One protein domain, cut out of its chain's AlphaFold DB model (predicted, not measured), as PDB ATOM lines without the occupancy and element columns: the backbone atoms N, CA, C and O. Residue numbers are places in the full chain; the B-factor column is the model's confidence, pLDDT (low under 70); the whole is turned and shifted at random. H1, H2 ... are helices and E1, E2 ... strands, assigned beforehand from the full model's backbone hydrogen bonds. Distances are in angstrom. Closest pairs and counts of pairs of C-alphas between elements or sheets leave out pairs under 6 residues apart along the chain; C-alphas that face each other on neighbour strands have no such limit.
ATOM      1  N   SER A 147     -16.887  -8.891  25.961       85.31
ATOM      2  CA  SER A 147     -17.422  -7.649  26.533       85.31
ATOM      3  C   SER A 147     -18.878  -7.359  26.149       85.31
ATOM      4  O   SER A 147     -19.616  -6.762  26.920       85.31
ATOM      5  N   GLU A 148     -19.310  -7.743  24.948       85.56
ATOM      6  CA  GLU A 148     -20.693  -7.527  24.497       85.56
ATOM      7  C   GLU A 148     -21.632  -8.517  25.184       85.56
ATOM      8  O   GLU A 148     -22.697  -8.134  25.665       85.56
ATOM      9  N   VAL A 149     -21.194  -9.774  25.299       87.31
ATOM     10  CA  VAL A 149     -21.928 -10.814  26.023       87.31
ATOM     11  C   VAL A 149     -22.084 -10.431  27.494       87.31
ATOM     12  O   VAL A 149     -23.188 -10.522  28.023       87.31
ATOM     13  N   THR A 150     -21.028  -9.938  28.151       87.81
ATOM     14  CA  THR A 150     -21.118  -9.518  29.559       87.81
ATOM     15  C   THR A 150     -22.080  -8.350  29.756       87.81
ATOM     16  O   THR A 150     -22.868  -8.384  30.697       87.81
ATOM     17  N   ILE A 151     -22.094  -7.355  28.860       88.25
ATOM     18  CA  ILE A 151     -23.053  -6.235  28.915       88.25
ATOM     19  C   ILE A 151     -24.496  -6.737  28.781       88.25
ATOM     20  O   ILE A 151     -25.356  -6.334  29.563       88.25
ATOM     21  N   ILE A 152     -24.768  -7.629  27.823       88.00
ATOM     22  CA  ILE A 152     -26.112  -8.191  27.613       88.00
ATOM     23  C   ILE A 152     -26.554  -8.996  28.839       88.00
ATOM     24  O   ILE A 152     -27.678  -8.826  29.310       88.00
ATOM     25  N   VAL A 153     -25.672  -9.834  29.390       91.75
ATOM     26  CA  VAL A 153     -25.964 -10.632  30.589       91.75
ATOM     27  C   VAL A 153     -26.244  -9.730  31.790       91.75
ATOM     28  O   VAL A 153     -27.263  -9.917  32.451       91.75
ATOM     29  N   LEU A 154     -25.419  -8.707  32.038       91.56
ATOM     30  CA  LEU A 154     -25.643  -7.735  33.118       91.56
ATOM     31  C   LEU A 154     -26.975  -6.993  32.957       91.56
ATOM     32  O   LEU A 154     -27.713  -6.812  33.926       91.56
ATOM     33  N   TYR A 155     -27.310  -6.593  31.731       91.50
ATOM     34  CA  TYR A 155     -28.579  -5.945  31.426       91.50
ATOM     35  C   TYR A 155     -29.781  -6.873  31.688       91.50
ATOM     36  O   TYR A 155     -30.750  -6.457  32.328       91.50
ATOM     37  N   LEU A 156     -29.709  -8.140  31.263       92.62
ATOM     38  CA  LEU A 156     -30.749  -9.139  31.528       92.62
ATOM     39  C   LEU A 156     -30.886  -9.438  33.024       92.62
ATOM     40  O   LEU A 156     -32.005  -9.490  33.529       92.62
ATOM     41  N   MET A 157     -29.774  -9.558  33.754       93.50
ATOM     42  CA  MET A 157     -29.788  -9.702  35.212       93.50
ATOM     43  C   MET A 157     -30.475  -8.508  35.888       93.50
ATOM     44  O   MET A 157     -31.287  -8.703  36.790       93.50
ATOM     45  N   GLY A 158     -30.220  -7.285  35.415       92.19
ATOM     46  CA  GLY A 158     -30.903  -6.079  35.890       92.19
ATOM     47  C   GLY A 158     -32.417  -6.115  35.653       92.19
ATOM     48  O   GLY A 158     -33.189  -5.793  36.557       92.19
ATOM     49  N   LEU A 159     -32.867  -6.567  34.478       92.25
ATOM     50  CA  LEU A 159     -34.296  -6.741  34.183       92.25
ATOM     51  C   LEU A 159     -34.950  -7.798  35.078       92.25
ATOM     52  O   LEU A 159     -36.018  -7.547  35.638       92.25
ATOM     53  N   VAL A 160     -34.300  -8.954  35.240       94.31
ATOM     54  CA  VAL A 160     -34.771 -10.036  36.117       94.31
ATOM     55  C   VAL A 160     -34.863  -9.547  37.558       94.31
ATOM     56  O   VAL A 160     -35.860  -9.811  38.222       94.31
ATOM     57  N   TRP A 161     -33.886  -8.768  38.025       93.38
ATOM     58  CA  TRP A 161     -33.913  -8.159  39.352       93.38
ATOM     59  C   TRP A 161     -35.095  -7.195  39.527       93.38
ATOM     60  O   TRP A 161     -35.857  -7.309  40.488       93.38
ATOM     61  N   ILE A 162     -35.297  -6.262  38.590       92.69
ATOM     62  CA  ILE A 162     -36.406  -5.294  38.647       92.69
ATOM     63  C   ILE A 162     -37.754  -6.011  38.663       92.69
ATOM     64  O   ILE A 162     -38.623  -5.683  39.480       92.69
ATOM     65  N   TYR A 163     -37.926  -6.987  37.770       92.19
ATOM     66  CA  TYR A 163     -39.152  -7.765  37.680       92.19
ATOM     67  C   TYR A 163     -39.362  -8.614  38.935       92.19
ATOM     68  O   TYR A 163     -40.448  -8.579  39.505       92.19
ATOM     69  N   GLY A 164     -38.316  -9.287  39.418       91.62
ATOM     70  CA  GLY A 164     -38.334 -10.105  40.628       91.62
ATOM     71  C   GLY A 164     -38.764  -9.311  41.859       91.62
ATOM     72  O   GLY A 164     -39.738  -9.678  42.509       91.62
ATOM     73  N   VAL A 165     -38.130  -8.167  42.133       89.94
ATOM     74  CA  VAL A 165     -38.511  -7.301  43.266       89.94
ATOM     75  C   VAL A 165     -39.956  -6.805  43.128       89.94
ATOM     76  O   VAL A 165     -40.694  -6.762  44.109       89.94
ATOM     77  N   THR A 166     -40.394  -6.465  41.912       89.81
ATOM     78  CA  THR A 166     -41.779  -6.023  41.662       89.81
ATOM     79  C   THR A 166     -42.788  -7.159  41.867       89.81
ATOM     80  O   THR A 166     -43.874  -6.926  42.396       89.81
ATOM     81  N   LEU A 167     -42.439  -8.383  41.469       91.12
ATOM     82  CA  LEU A 167     -43.272  -9.572  41.621       91.12
ATOM     83  C   LEU A 167     -43.429  -9.952  43.096       91.12
ATOM     84  O   LEU A 167     -44.554 -10.117  43.562       91.12
ATOM     85  N   VAL A 168     -42.322 -10.018  43.846       89.88
ATOM     86  CA  VAL A 168     -42.354 -10.352  45.279       89.88
ATOM     87  C   VAL A 168     -43.102  -9.279  46.069       89.88
ATOM     88  O   VAL A 168     -43.898  -9.621  46.937       89.88
ATOM     89  N   HIS A 169     -42.946  -7.996  45.728       89.81
ATOM     90  CA  HIS A 169     -43.722  -6.925  46.360       89.81
ATOM     91  C   HIS A 169     -45.236  -7.083  46.137       89.81
ATOM     92  O   HIS A 169     -46.014  -6.843  47.056       89.81
ATOM     93  N   ARG A 170     -45.667  -7.531  44.946       88.88
ATOM     94  CA  ARG A 170     -47.090  -7.798  44.654       88.88
ATOM     95  C   ARG A 170     -47.642  -9.019  45.390       88.88
ATOM     96  O   ARG A 170     -48.821  -9.018  45.719       88.88
ATOM     97  N   MET A 171     -46.829 -10.056  45.596       90.50
ATOM     98  CA  MET A 171     -47.264 -11.293  46.258       90.50
ATOM     99  C   MET A 171     -47.225 -11.187  47.786       90.50
ATOM    100  O   MET A 171     -48.167 -11.589  48.460       90.50
ATOM    101  N   SER A 172     -46.133 -10.657  48.336       88.25
ATOM    102  CA  SER A 172     -45.859 -10.638  49.774       88.25
ATOM    103  C   SER A 172     -45.048  -9.388  50.162       88.25
ATOM    104  O   SER A 172     -43.826  -9.469  50.323       88.25
ATOM    105  N   PRO A 173     -45.696  -8.219  50.331       80.38
ATOM    106  CA  PRO A 173     -45.002  -6.955  50.608       80.38
ATOM    107  C   PRO A 173     -44.259  -6.942  51.958       80.38
ATOM    108  O   PRO A 173     -43.191  -6.340  52.064       80.38
ATOM    109  N   ASN A 174     -44.771  -7.679  52.951       84.75
ATOM    110  CA  ASN A 174     -44.215  -7.751  54.310       84.75
ATOM    111  C   ASN A 174     -43.162  -8.855  54.497       84.75
ATOM    112  O   ASN A 174     -42.718  -9.095  55.619       84.75
ATOM    113  N   LEU A 175     -42.775  -9.559  53.428       87.31
ATOM    114  CA  LEU A 175     -41.733 -10.579  53.512       87.31
ATOM    115  C   LEU A 175     -40.403  -9.915  53.900       87.31
ATOM    116  O   LEU A 175     -40.014  -8.902  53.316       87.31
ATOM    117  N   ILE A 176     -39.712 -10.481  54.888       84.75
ATOM    118  CA  ILE A 176     -38.408  -9.991  55.338       84.75
ATOM    119  C   ILE A 176     -37.325 -10.759  54.585       84.75
ATOM    120  O   ILE A 176     -37.224 -11.979  54.692       84.75
ATOM    121  N   ILE A 177     -36.509 -10.033  53.828       79.69
ATOM    122  CA  ILE A 177     -35.360 -10.550  53.089       79.69
ATOM    123  C   ILE A 177     -34.126  -9.815  53.618       79.69
ATOM    124  O   ILE A 177     -34.059  -8.588  53.558       79.69
ATOM    125  N   TRP A 178     -33.152 -10.558  54.160       69.94
ATOM    126  CA  TRP A 178     -31.881  -9.997  54.651       69.94
ATOM    127  C   TRP A 178     -32.074  -8.797  55.601       69.94
ATOM    128  O   TRP A 178     -31.525  -7.720  55.392       69.94
ATOM    129  N   HIS A 179     -32.899  -8.981  56.638       80.19
ATOM    130  CA  HIS A 179     -33.206  -7.974  57.669       80.19
ATOM    131  C   HIS A 179     -33.953  -6.713  57.189       80.19
ATOM    132  O   HIS A 179     -34.151  -5.789  57.974       80.19
ATOM    133  N   THR A 180     -34.423  -6.676  55.939       82.12
ATOM    134  CA  THR A 180     -35.248  -5.580  55.402       82.12
ATOM    135  C   THR A 180     -36.549  -6.118  54.812       82.12
ATOM    136  O   THR A 180     -36.590  -7.237  54.304       82.12
ATOM    137  N   SER A 181     -37.643  -5.356  54.899       87.06
ATOM    138  CA  SER A 181     -38.892  -5.731  54.227       87.06
ATOM    139  C   SER A 181     -38.763  -5.546  52.713       87.06
ATOM    140  O   SER A 181     -38.085  -4.632  52.234       87.06
ATOM    141  N   VAL A 182     -39.452  -6.384  51.939       85.94
ATOM    142  CA  VAL A 182     -39.533  -6.236  50.477       85.94
ATOM    143  C   VAL A 182     -40.102  -4.872  50.082       85.94
ATOM    144  O   VAL A 182     -39.666  -4.293  49.088       85.94
ATOM    145  N   GLU A 183     -41.022  -4.315  50.872       86.88
ATOM    146  CA  GLU A 183     -41.519  -2.949  50.696       86.88
ATOM    147  C   GLU A 183     -40.396  -1.896  50.758       86.88
ATOM    148  O   GLU A 183     -40.289  -1.060  49.854       86.88
ATOM    149  N   ASN A 184     -39.491  -1.990  51.737       87.81
ATOM    150  CA  ASN A 184     -38.340  -1.088  51.837       87.81
ATOM    151  C   ASN A 184     -37.386  -1.243  50.644       87.81
ATOM    152  O   ASN A 184     -36.864  -0.250  50.135       87.81
ATOM    153  N   ILE A 185     -37.187  -2.469  50.153       87.12
ATOM    154  CA  ILE A 185     -36.371  -2.727  48.957       87.12
ATOM    155  C   ILE A 185     -37.036  -2.110  47.717       87.12
ATOM    156  O   ILE A 185     -36.367  -1.443  46.923       87.12
ATOM    157  N   TYR A 186     -38.350  -2.282  47.557       88.94
ATOM    158  CA  TYR A 186     -39.109  -1.794  46.403       88.94
ATOM    159  C   TYR A 186     -39.136  -0.260  46.305       88.94
ATOM    160  O   TYR A 186     -38.988   0.289  45.201       88.94
ATOM    161  N   TYR A 187     -39.297   0.420  47.444       90.94
ATOM    162  CA  TYR A 187     -39.289   1.883  47.549       90.94
ATOM    163  C   TYR A 187     -37.901   2.484  47.779       90.94
ATOM    164  O   TYR A 187     -37.767   3.709  47.809       90.94
ATOM    165  N   SER A 188     -36.854   1.659  47.871       92.12
ATOM    166  CA  SER A 188     -35.487   2.158  47.973       92.12
ATOM    167  C   SER A 188     -35.159   3.109  46.815       92.12
ATOM    168  O   SER A 188     -35.604   2.937  45.669       92.12
ATOM    169  N   VAL A 189     -34.357   4.135  47.115       91.12
ATOM    170  CA  VAL A 189     -33.921   5.128  46.123       91.12
ATOM    171  C   VAL A 189     -33.224   4.430  44.955       91.12
ATOM    172  O   VAL A 189     -33.530   4.713  43.798       91.12
ATOM    173  N   PHE A 190     -32.357   3.460  45.257       90.62
ATOM    174  CA  PHE A 190     -31.643   2.667  44.262       90.62
ATOM    175  C   PHE A 190     -32.597   1.906  43.332       90.62
ATOM    176  O   PHE A 190     -32.535   2.097  42.119       90.62
ATOM    177  N   GLN A 191     -33.533   1.116  43.873       90.19
ATOM    178  CA  GLN A 191     -34.473   0.338  43.060       90.19
ATOM    179  C   GLN A 191     -35.383   1.236  42.216       90.19
ATOM    180  O   GLN A 191     -35.689   0.925  41.063       90.19
ATOM    181  N   THR A 192     -35.803   2.377  42.765       90.81
ATOM    182  CA  THR A 192     -36.636   3.344  42.045       90.81
ATOM    183  C   THR A 192     -35.877   3.997  40.890       90.81
ATOM    184  O   THR A 192     -36.439   4.144  39.801       90.81
ATOM    185  N   LEU A 193     -34.611   4.370  41.097       91.81
ATOM    186  CA  LEU A 193     -33.745   4.891  40.038       91.81
ATOM    187  C   LEU A 193     -33.472   3.829  38.973       91.81
ATOM    188  O   LEU A 193     -33.640   4.120  37.792       91.81
ATOM    189  N   LEU A 194     -33.147   2.598  39.377       92.38
ATOM    190  CA  LEU A 194     -32.908   1.471  38.475       92.38
ATOM    191  C   LEU A 194     -34.140   1.198  37.597       92.38
ATOM    192  O   LEU A 194     -34.040   1.141  36.373       92.38
ATOM    193  N   ARG A 195     -35.334   1.135  38.199       92.12
ATOM    194  CA  ARG A 195     -36.601   0.940  37.477       92.12
ATOM    195  C   ARG A 195     -36.883   2.076  36.491       92.12
ATOM    196  O   ARG A 195     -37.273   1.802  35.361       92.12
ATOM    197  N   LYS A 196     -36.675   3.339  36.884       91.19
ATOM    198  CA  LYS A 196     -36.837   4.498  35.984       91.19
ATOM    199  C   LYS A 196     -35.817   4.488  34.843       91.19
ATOM    200  O   LYS A 196     -36.187   4.791  33.713       91.19
ATOM    201  N   LEU A 197     -34.566   4.130  35.133       91.69
ATOM    202  CA  LEU A 197     -33.499   4.016  34.143       91.69
ATOM    203  C   LEU A 197     -33.858   2.967  33.091       91.69
ATOM    204  O   LEU A 197     -33.900   3.298  31.914       91.69
ATOM    205  N   PHE A 198     -34.190   1.741  33.502       93.19
ATOM    206  CA  PHE A 198     -34.574   0.673  32.575       93.19
ATOM    207  C   PHE A 198     -35.868   0.996  31.821       93.19
ATOM    208  O   PHE A 198     -35.944   0.762  30.622       93.19
ATOM    209  N   PHE A 199     -36.851   1.631  32.466       89.12
ATOM    210  CA  PHE A 199     -38.078   2.065  31.791       89.12
ATOM    211  C   PHE A 199     -37.815   3.001  30.597       89.12
ATOM    212  O   PHE A 199     -38.554   2.964  29.617       89.12
ATOM    213  N   ILE A 200     -36.762   3.822  30.658       88.56
ATOM    214  CA  ILE A 200     -36.354   4.709  29.559       88.56
ATOM    215  C   ILE A 200     -35.376   4.000  28.612       88.56
ATOM    216  O   ILE A 200     -35.520   4.086  27.396       88.56
ATOM    217  N   LEU A 201     -34.386   3.297  29.160       88.75
ATOM    218  CA  LEU A 201     -33.289   2.692  28.410       88.75
ATOM    219  C   LEU A 201     -33.764   1.526  27.532       88.75
ATOM    220  O   LEU A 201     -33.371   1.441  26.373       88.75
ATOM    221  N   THR A 202     -34.632   0.654  28.054       89.62
ATOM    222  CA  THR A 202     -35.129  -0.531  27.345       89.62
ATOM    223  C   THR A 202     -35.828  -0.202  26.026       89.62
ATOM    224  O   THR A 202     -35.403  -0.746  25.006       89.62
ATOM    225  N   PRO A 203     -36.854   0.673  25.970       88.25
ATOM    226  CA  PRO A 203     -37.507   0.990  24.702       88.25
ATOM    227  C   PRO A 203     -36.562   1.693  23.726       88.25
ATOM    228  O   PRO A 203     -36.658   1.445  22.528       88.25
ATOM    229  N   VAL A 204     -35.623   2.519  24.204       86.94
ATOM    230  CA  VAL A 204     -34.632   3.182  23.341       86.94
ATOM    231  C   VAL A 204     -33.688   2.159  22.710       86.94
ATOM    232  O   VAL A 204     -33.536   2.156  21.492       86.94
ATOM    233  N   LEU A 205     -33.108   1.256  23.508       87.12
ATOM    234  CA  LEU A 205     -32.232   0.194  23.007       87.12
ATOM    235  C   LEU A 205     -32.972  -0.760  22.068       87.12
ATOM    236  O   LEU A 205     -32.436  -1.113  21.024       87.12
ATOM    237  N   LEU A 206     -34.208  -1.142  22.407       89.38
ATOM    238  CA  LEU A 206     -35.034  -2.009  21.569       89.38
ATOM    239  C   LEU A 206     -35.361  -1.339  20.233       89.38
ATOM    240  O   LEU A 206     -35.195  -1.960  19.193       89.38
ATOM    241  N   THR A 207     -35.793  -0.075  20.252       87.75
ATOM    242  CA  THR A 207     -36.119   0.679  19.031       87.75
ATOM    243  C   THR A 207     -34.880   0.847  18.165       87.75
ATOM    244  O   THR A 207     -34.939   0.664  16.953       87.75
ATOM    245  N   PHE A 208     -33.744   1.158  18.786       85.94
ATOM    246  CA  PHE A 208     -32.488   1.326  18.078       85.94
ATOM    247  C   PHE A 208     -31.993   0.010  17.462       85.94
ATOM    248  O   PHE A 208     -31.660  -0.027  16.280       85.94
ATOM    249  N   TYR A 209     -32.033  -1.092  18.217       86.56
ATOM    250  CA  TYR A 209     -31.703  -2.414  17.693       86.56
ATOM    251  C   TYR A 209     -32.677  -2.853  16.597       86.56
ATOM    252  O   TYR A 209     -32.235  -3.344  15.568       86.56
ATOM    253  N   ALA A 210     -33.984  -2.636  16.770       88.75
ATOM    254  CA  ALA A 210     -34.990  -2.960  15.762       88.75
ATOM    255  C   ALA A 210     -34.759  -2.179  14.463       88.75
ATOM    256  O   ALA A 210     -34.827  -2.766  13.389       88.75
ATOM    257  N   LEU A 211     -34.419  -0.890  14.549       87.62
ATOM    258  CA  LEU A 211     -34.064  -0.069  13.392       87.62
ATOM    259  C   LEU A 211     -32.853  -0.643  12.643       87.62
ATOM    260  O   LEU A 211     -32.915  -0.815  11.429       87.62
ATOM    261  N   VAL A 212     -31.775  -0.960  13.368       87.56
ATOM    262  CA  VAL A 212     -30.552  -1.560  12.806       87.56
ATOM    263  C   VAL A 212     -30.827  -2.955  12.238       87.56
ATOM    264  O   VAL A 212     -30.264  -3.344  11.220       87.56
ATOM    265  N   PHE A 213     -31.686  -3.732  12.889       88.62
ATOM    266  CA  PHE A 213     -32.031  -5.077  12.454       88.62
ATOM    267  C   PHE A 213     -32.831  -5.041  11.155       88.62
ATOM    268  O   PHE A 213     -32.459  -5.695  10.184       88.62
ATOM    269  N   ILE A 214     -33.888  -4.226  11.116       86.69
ATOM    270  CA  ILE A 214     -34.751  -4.057   9.944       86.69
ATOM    271  C   ILE A 214     -33.955  -3.494   8.767       86.69
ATOM    272  O   ILE A 214     -34.128  -3.962   7.647       86.69
ATOM    273  N   SER A 215     -33.047  -2.544   8.998       83.50
ATOM    274  CA  SER A 215     -32.234  -1.965   7.922       83.50
ATOM    275  C   SER A 215     -31.234  -2.940   7.300       83.50
ATOM    276  O   SER A 215     -30.783  -2.716   6.181       83.50
ATOM    277  N   ASN A 216     -30.877  -4.013   8.010       84.19
ATOM    278  CA  ASN A 216     -30.008  -5.068   7.499       84.19
ATOM    279  C   ASN A 216     -30.779  -6.188   6.782       84.19
ATOM    280  O   ASN A 216     -30.141  -7.082   6.218       84.19
ATOM    281  N   ILE A 217     -32.119  -6.156   6.784       85.06
ATOM    282  CA  ILE A 217     -32.935  -7.047   5.955       85.06
ATOM    283  C   ILE A 217     -32.749  -6.624   4.491       85.06
ATOM    284  O   ILE A 217     -32.874  -5.440   4.174       85.06
ATOM    285  N   PRO A 218     -32.428  -7.560   3.584       78.25
ATOM    286  CA  PRO A 218     -32.193  -7.221   2.189       78.25
ATOM    287  C   PRO A 218     -33.480  -6.744   1.502       78.25
ATOM    288  O   PRO A 218     -34.568  -7.269   1.737       78.25
ATOM    289  N   THR A 219     -33.343  -5.758   0.616       74.88
ATOM    290  CA  THR A 219     -34.466  -5.110  -0.084       74.88
ATOM    291  C   THR A 219     -35.208  -6.046  -1.037       74.88
ATOM    292  O   THR A 219     -36.411  -5.896  -1.233       74.88
ATOM    293  N   ASN A 220     -34.522  -7.051  -1.587       75.62
ATOM    294  CA  ASN A 220     -35.086  -8.090  -2.450       75.62
ATOM    295  C   ASN A 220     -35.680  -9.271  -1.664       75.62
ATOM    296  O   ASN A 220     -35.735 -10.381  -2.192       75.62
ATOM    297  N   PHE A 221     -36.075  -9.074  -0.403       80.25
ATOM    298  CA  PHE A 221     -36.644 -10.127   0.433       80.25
ATOM    299  C   PHE A 221     -37.785 -10.875  -0.272       80.25
ATOM    300  O   PHE A 221     -38.766 -10.278  -0.711       80.25
ATOM    301  N   ASN A 222     -37.654 -12.199  -0.332       79.94
ATOM    302  CA  ASN A 222     -38.657 -13.096  -0.879       79.94
ATOM    303  C   ASN A 222     -38.800 -14.342   0.007       79.94
ATOM    304  O   ASN A 222     -37.820 -14.822   0.585       79.94
ATOM    305  N   MET A 223     -40.020 -14.872   0.090       80.69
ATOM    306  CA  MET A 223     -40.343 -16.114   0.785       80.69
ATOM    307  C   MET A 223     -41.123 -17.033  -0.141       80.69
ATOM    308  O   MET A 223     -42.132 -16.625  -0.711       80.69
ATOM    309  N   VAL A 224     -40.704 -18.293  -0.228       77.81
ATOM    310  CA  VAL A 224     -41.473 -19.336  -0.915       77.81
ATOM    311  C   VAL A 224     -41.800 -20.436   0.075       77.81
ATOM    312  O   VAL A 224     -40.976 -20.826   0.905       77.81
ATOM    313  N   VAL A 225     -43.030 -20.926  -0.010       79.00
ATOM    314  CA  VAL A 225     -43.477 -22.106   0.722       79.00
ATOM    315  C   VAL A 225     -43.176 -23.317  -0.145       79.00
ATOM    316  O   VAL A 225     -43.704 -23.428  -1.248       79.00
ATOM    317  N   ALA A 226     -42.353 -24.232   0.352       70.56
ATOM    318  CA  ALA A 226     -42.146 -25.518  -0.293       70.56
ATOM    319  C   ALA A 226     -42.104 -26.626   0.750       70.56
ATOM    320  O   ALA A 226     -41.601 -26.428   1.851       70.56
ATOM    321  N   ASN A 227     -42.658 -27.791   0.416       72.19
ATOM    322  CA  ASN A 227     -42.717 -28.953   1.310       72.19
ATOM    323  C   ASN A 227     -43.331 -28.649   2.699       72.19
ATOM    324  O   ASN A 227     -42.943 -29.247   3.697       72.19
ATOM    325  N   GLY A 228     -44.277 -27.706   2.778       73.50
ATOM    326  CA  GLY A 228     -44.909 -27.290   4.039       73.50
ATOM    327  C   GLY A 228     -44.059 -26.361   4.917       73.50
ATOM    328  O   GLY A 228     -44.535 -25.925   5.964       73.50
ATOM    329  N   THR A 229     -42.843 -26.007   4.493       73.62
ATOM    330  CA  THR A 229     -41.945 -25.080   5.194       73.62
ATOM    331  C   THR A 229     -41.725 -23.793   4.397       73.62
ATOM    332  O   THR A 229     -41.609 -23.790   3.173       73.62
ATOM    333  N   THR A 230     -41.679 -22.659   5.093       79.50
ATOM    334  CA  THR A 230     -41.365 -21.346   4.507       79.50
ATOM    335  C   THR A 230     -39.858 -21.135   4.429       79.50
ATOM    336  O   THR A 230     -39.181 -21.123   5.458       79.50
ATOM    337  N   HIS A 231     -39.341 -20.895   3.225       78.75
ATOM    338  CA  HIS A 231     -37.936 -20.586   2.977       78.75
ATOM    339  C   HIS A 231     -37.791 -19.118   2.564       78.75
ATOM    340  O   HIS A 231     -38.317 -18.699   1.534       78.75
ATOM    341  N   ALA A 232     -37.074 -18.335   3.371       82.81
ATOM    342  CA  ALA A 232     -36.694 -16.961   3.044       82.81
ATOM    343  C   ALA A 232     -35.389 -16.933   2.237       82.81
ATOM    344  O   ALA A 232     -34.526 -17.785   2.432       82.81
ATOM    345  N   ASN A 233     -35.201 -15.928   1.386       80.56
ATOM    346  CA  ASN A 233     -33.953 -15.718   0.636       80.56
ATOM    347  C   ASN A 233     -32.846 -15.021   1.444       80.56
ATOM    348  O   ASN A 233     -31.807 -14.665   0.895       80.56
ATOM    349  N   PHE A 234     -33.052 -14.810   2.745       82.31
ATOM    350  CA  PHE A 234     -32.057 -14.218   3.629       82.31
ATOM    351  C   PHE A 234     -31.829 -15.042   4.887       82.31
ATOM    352  O   PHE A 234     -32.692 -15.808   5.322       82.31
ATOM    353  N   SER A 235     -30.648 -14.872   5.476       82.69
ATOM    354  CA  SER A 235     -30.286 -15.503   6.743       82.69
ATOM    355  C   SER A 235     -30.538 -14.567   7.922       82.69
ATOM    356  O   SER A 235     -29.906 -13.515   8.035       82.69
ATOM    357  N   LEU A 236     -31.416 -14.972   8.844       82.44
ATOM    358  CA  LEU A 236     -31.644 -14.246  10.101       82.44
ATOM    359  C   LEU A 236     -30.355 -14.119  10.925       82.44
ATOM    360  O   LEU A 236     -30.101 -13.069  11.516       82.44
ATOM    361  N   TYR A 237     -29.516 -15.160  10.922       83.38
ATOM    362  CA  TYR A 237     -28.220 -15.142  11.596       83.38
ATOM    363  C   TYR A 237     -27.310 -14.053  11.023       83.38
ATOM    364  O   TYR A 237     -26.684 -13.300  11.767       83.38
ATOM    365  N   LEU A 238     -27.261 -13.929   9.696       81.62
ATOM    366  CA  LEU A 238     -26.411 -12.952   9.028       81.62
ATOM    367  C   LEU A 238     -26.920 -11.515   9.223       81.62
ATOM    368  O   LEU A 238     -26.108 -10.614   9.445       81.62
ATOM    369  N   VAL A 239     -28.242 -11.310   9.240       85.94
ATOM    370  CA  VAL A 239     -28.874 -10.027   9.604       85.94
ATOM    371  C   VAL A 239     -28.526  -9.639  11.045       85.94
ATOM    372  O   VAL A 239     -28.055  -8.525  11.291       85.94
ATOM    373  N   ALA A 240     -28.663 -10.563  12.002       85.75
ATOM    374  CA  ALA A 240     -28.309 -10.328  13.403       85.75
ATOM    375  C   ALA A 240     -26.807 -10.045  13.582       85.75
ATOM    376  O   ALA A 240     -26.426  -9.110  14.291       85.75
ATOM    377  N   LYS A 241     -25.949 -10.807  12.892       85.31
ATOM    378  CA  LYS A 241     -24.495 -10.613  12.871       85.31
ATOM    379  C   LYS A 241     -24.145  -9.214  12.359       85.31
ATOM    380  O   LYS A 241     -23.460  -8.476  13.066       85.31
ATOM    381  N   LYS A 242     -24.648  -8.817  11.181       83.75
ATOM    382  CA  LYS A 242     -24.445  -7.471  10.609       83.75
ATOM    383  C   LYS A 242     -24.914  -6.372  11.559       83.75
ATOM    384  O   LYS A 242     -24.202  -5.390  11.749       83.75
ATOM    385  N   SER A 243     -26.050  -6.584  12.221       86.19
ATOM    386  CA  SER A 243     -26.596  -5.638  13.196       86.19
ATOM    387  C   SER A 243     -25.647  -5.409  14.372       86.19
ATOM    388  O   SER A 243     -25.376  -4.267  14.733       86.19
ATOM    389  N   VAL A 244     -25.069  -6.473  14.940       85.25
ATOM    390  CA  VAL A 244     -24.089  -6.344  16.033       85.25
ATOM    391  C   VAL A 244     -22.790  -5.689  15.561       85.25
ATOM    392  O   VAL A 244     -22.265  -4.819  16.254       85.25
ATOM    393  N   PHE A 245     -22.287  -6.044  14.375       81.81
ATOM    394  CA  PHE A 245     -21.117  -5.373  13.800       81.81
ATOM    395  C   PHE A 245     -21.356  -3.878  13.590       81.81
ATOM    396  O   PHE A 245     -20.475  -3.081  13.902       81.81
ATOM    397  N   TYR A 246     -22.547  -3.496  13.125       80.31
ATOM    398  CA  TYR A 246     -22.915  -2.096  12.964       80.31
ATOM    399  C   TYR A 246     -22.944  -1.356  14.304       80.31
ATOM    400  O   TYR A 246     -22.312  -0.313  14.447       80.31
ATOM    401  N   MET A 247     -23.615  -1.920  15.315       82.25
ATOM    402  CA  MET A 247     -23.660  -1.345  16.665       82.25
ATOM    403  C   MET A 247     -22.252  -1.127  17.223       82.25
ATOM    404  O   MET A 247     -21.939  -0.062  17.747       82.25
ATOM    405  N   ARG A 248     -21.372  -2.120  17.057       83.38
ATOM    406  CA  ARG A 248     -19.964  -2.027  17.453       83.38
ATOM    407  C   ARG A 248     -19.230  -0.920  16.696       83.38
ATOM    408  O   ARG A 248     -18.475  -0.172  17.311       83.38
ATOM    409  N   ALA A 249     -19.429  -0.828  15.382       78.19
ATOM    410  CA  ALA A 249     -18.804   0.199  14.555       78.19
ATOM    411  C   ALA A 249     -19.233   1.604  14.995       78.19
ATOM    412  O   ALA A 249     -18.372   2.463  15.164       78.19
ATOM    413  N   LEU A 250     -20.520   1.798  15.298       76.75
ATOM    414  CA  LEU A 250     -21.061   3.076  15.754       76.75
ATOM    415  C   LEU A 250     -20.385   3.579  17.040       76.75
ATOM    416  O   LEU A 250     -20.040   4.755  17.131       76.75
ATOM    417  N   PHE A 251     -20.175   2.695  18.022       73.56
ATOM    418  CA  PHE A 251     -19.535   3.055  19.295       73.56
ATOM    419  C   PHE A 251     -18.000   3.114  19.234       73.56
ATOM    420  O   PHE A 251     -17.383   3.578  20.189       73.56
ATOM    421  N   GLY A 252     -17.380   2.631  18.152       71.25
ATOM    422  CA  GLY A 252     -15.922   2.586  18.001       71.25
ATOM    423  C   GLY A 252     -15.378   3.564  16.961       71.25
ATOM    424  O   GLY A 252     -14.607   4.457  17.292       71.25
ATOM    425  N   ALA A 253     -15.756   3.372  15.698       61.25
ATOM    426  CA  ALA A 253     -15.194   4.060  14.532       61.25
ATOM    427  C   ALA A 253     -16.074   5.220  14.016       61.25
ATOM    428  O   ALA A 253     -15.764   5.821  12.988       61.25
ATOM    429  N   GLY A 254     -17.173   5.536  14.711       65.50
ATOM    430  CA  GLY A 254     -18.145   6.548  14.301       65.50
ATOM    431  C   GLY A 254     -19.150   6.031  13.264       65.50
ATOM    432  O   GLY A 254     -19.348   4.830  13.105       65.50
TER     433      GLY A 254
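This is residues 147 to 254 of the 487 residues of the protein "ABC transmembrane type-1 domain-containing protein" of Desulfosporosinus sp (UniProt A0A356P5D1). The long helix H3 is the spine of an open frame: H1 crosses its first half, H4 crosses near its end, and the hairpin of E1 and E2 lies beyond that end, residues 225 to 230 sticking out. The 108 printed residues, mostly helix, run H1, H2, H3, E1, E2, H4, with one antiparallel sheet, E1 - E2. The whole is extended, radius of gyration of the C-alphas 20.4 A, spanning 59 by 43 by 21 A.

H1, residues 147 to 171, touches H3, residues 189 to 215, with residues 159 to 162 alone, at a steep tilt of 51 degrees; the closest C-alphas, of Ile 162 and Arg 195, are 6.3 A apart. H1 touches H2, residues 182 to 187, with residues 165 to 169 alone; the closest C-alphas, of His 169 and Val 182, are 5.9 A apart. E1, residues 223 to 226, and E2, residues 229 to 232, form a hairpin; N 224 and O 231 are within hydrogen-bond range at 3.0 A. H4, residues 236 to 252, touches H3 at a steep tilt of 62 degrees; the closest C-alphas, of Phe 213 and Ser 243, are 5.5 A apart. H1 and H4 are apart. Every O i to N i+4 pair is within hydrogen-bond range in H1, H2 and H4, and 21 of 23 in H3.

H1 begins at C-alpha 147 (-17.422, -7.649, 26.533) and is 36.0 A long; H3 is 38.9 A and H4 24.3 A, ending at C-alpha 252 (-15.922, 2.586, 18.001).

The C-alphas of His 179 and Ala 226, the two farthest apart, are 61.2 A apart. The printed part has no cut, and no link is long. Confidence is under 70 at residues 178, 253 and 254.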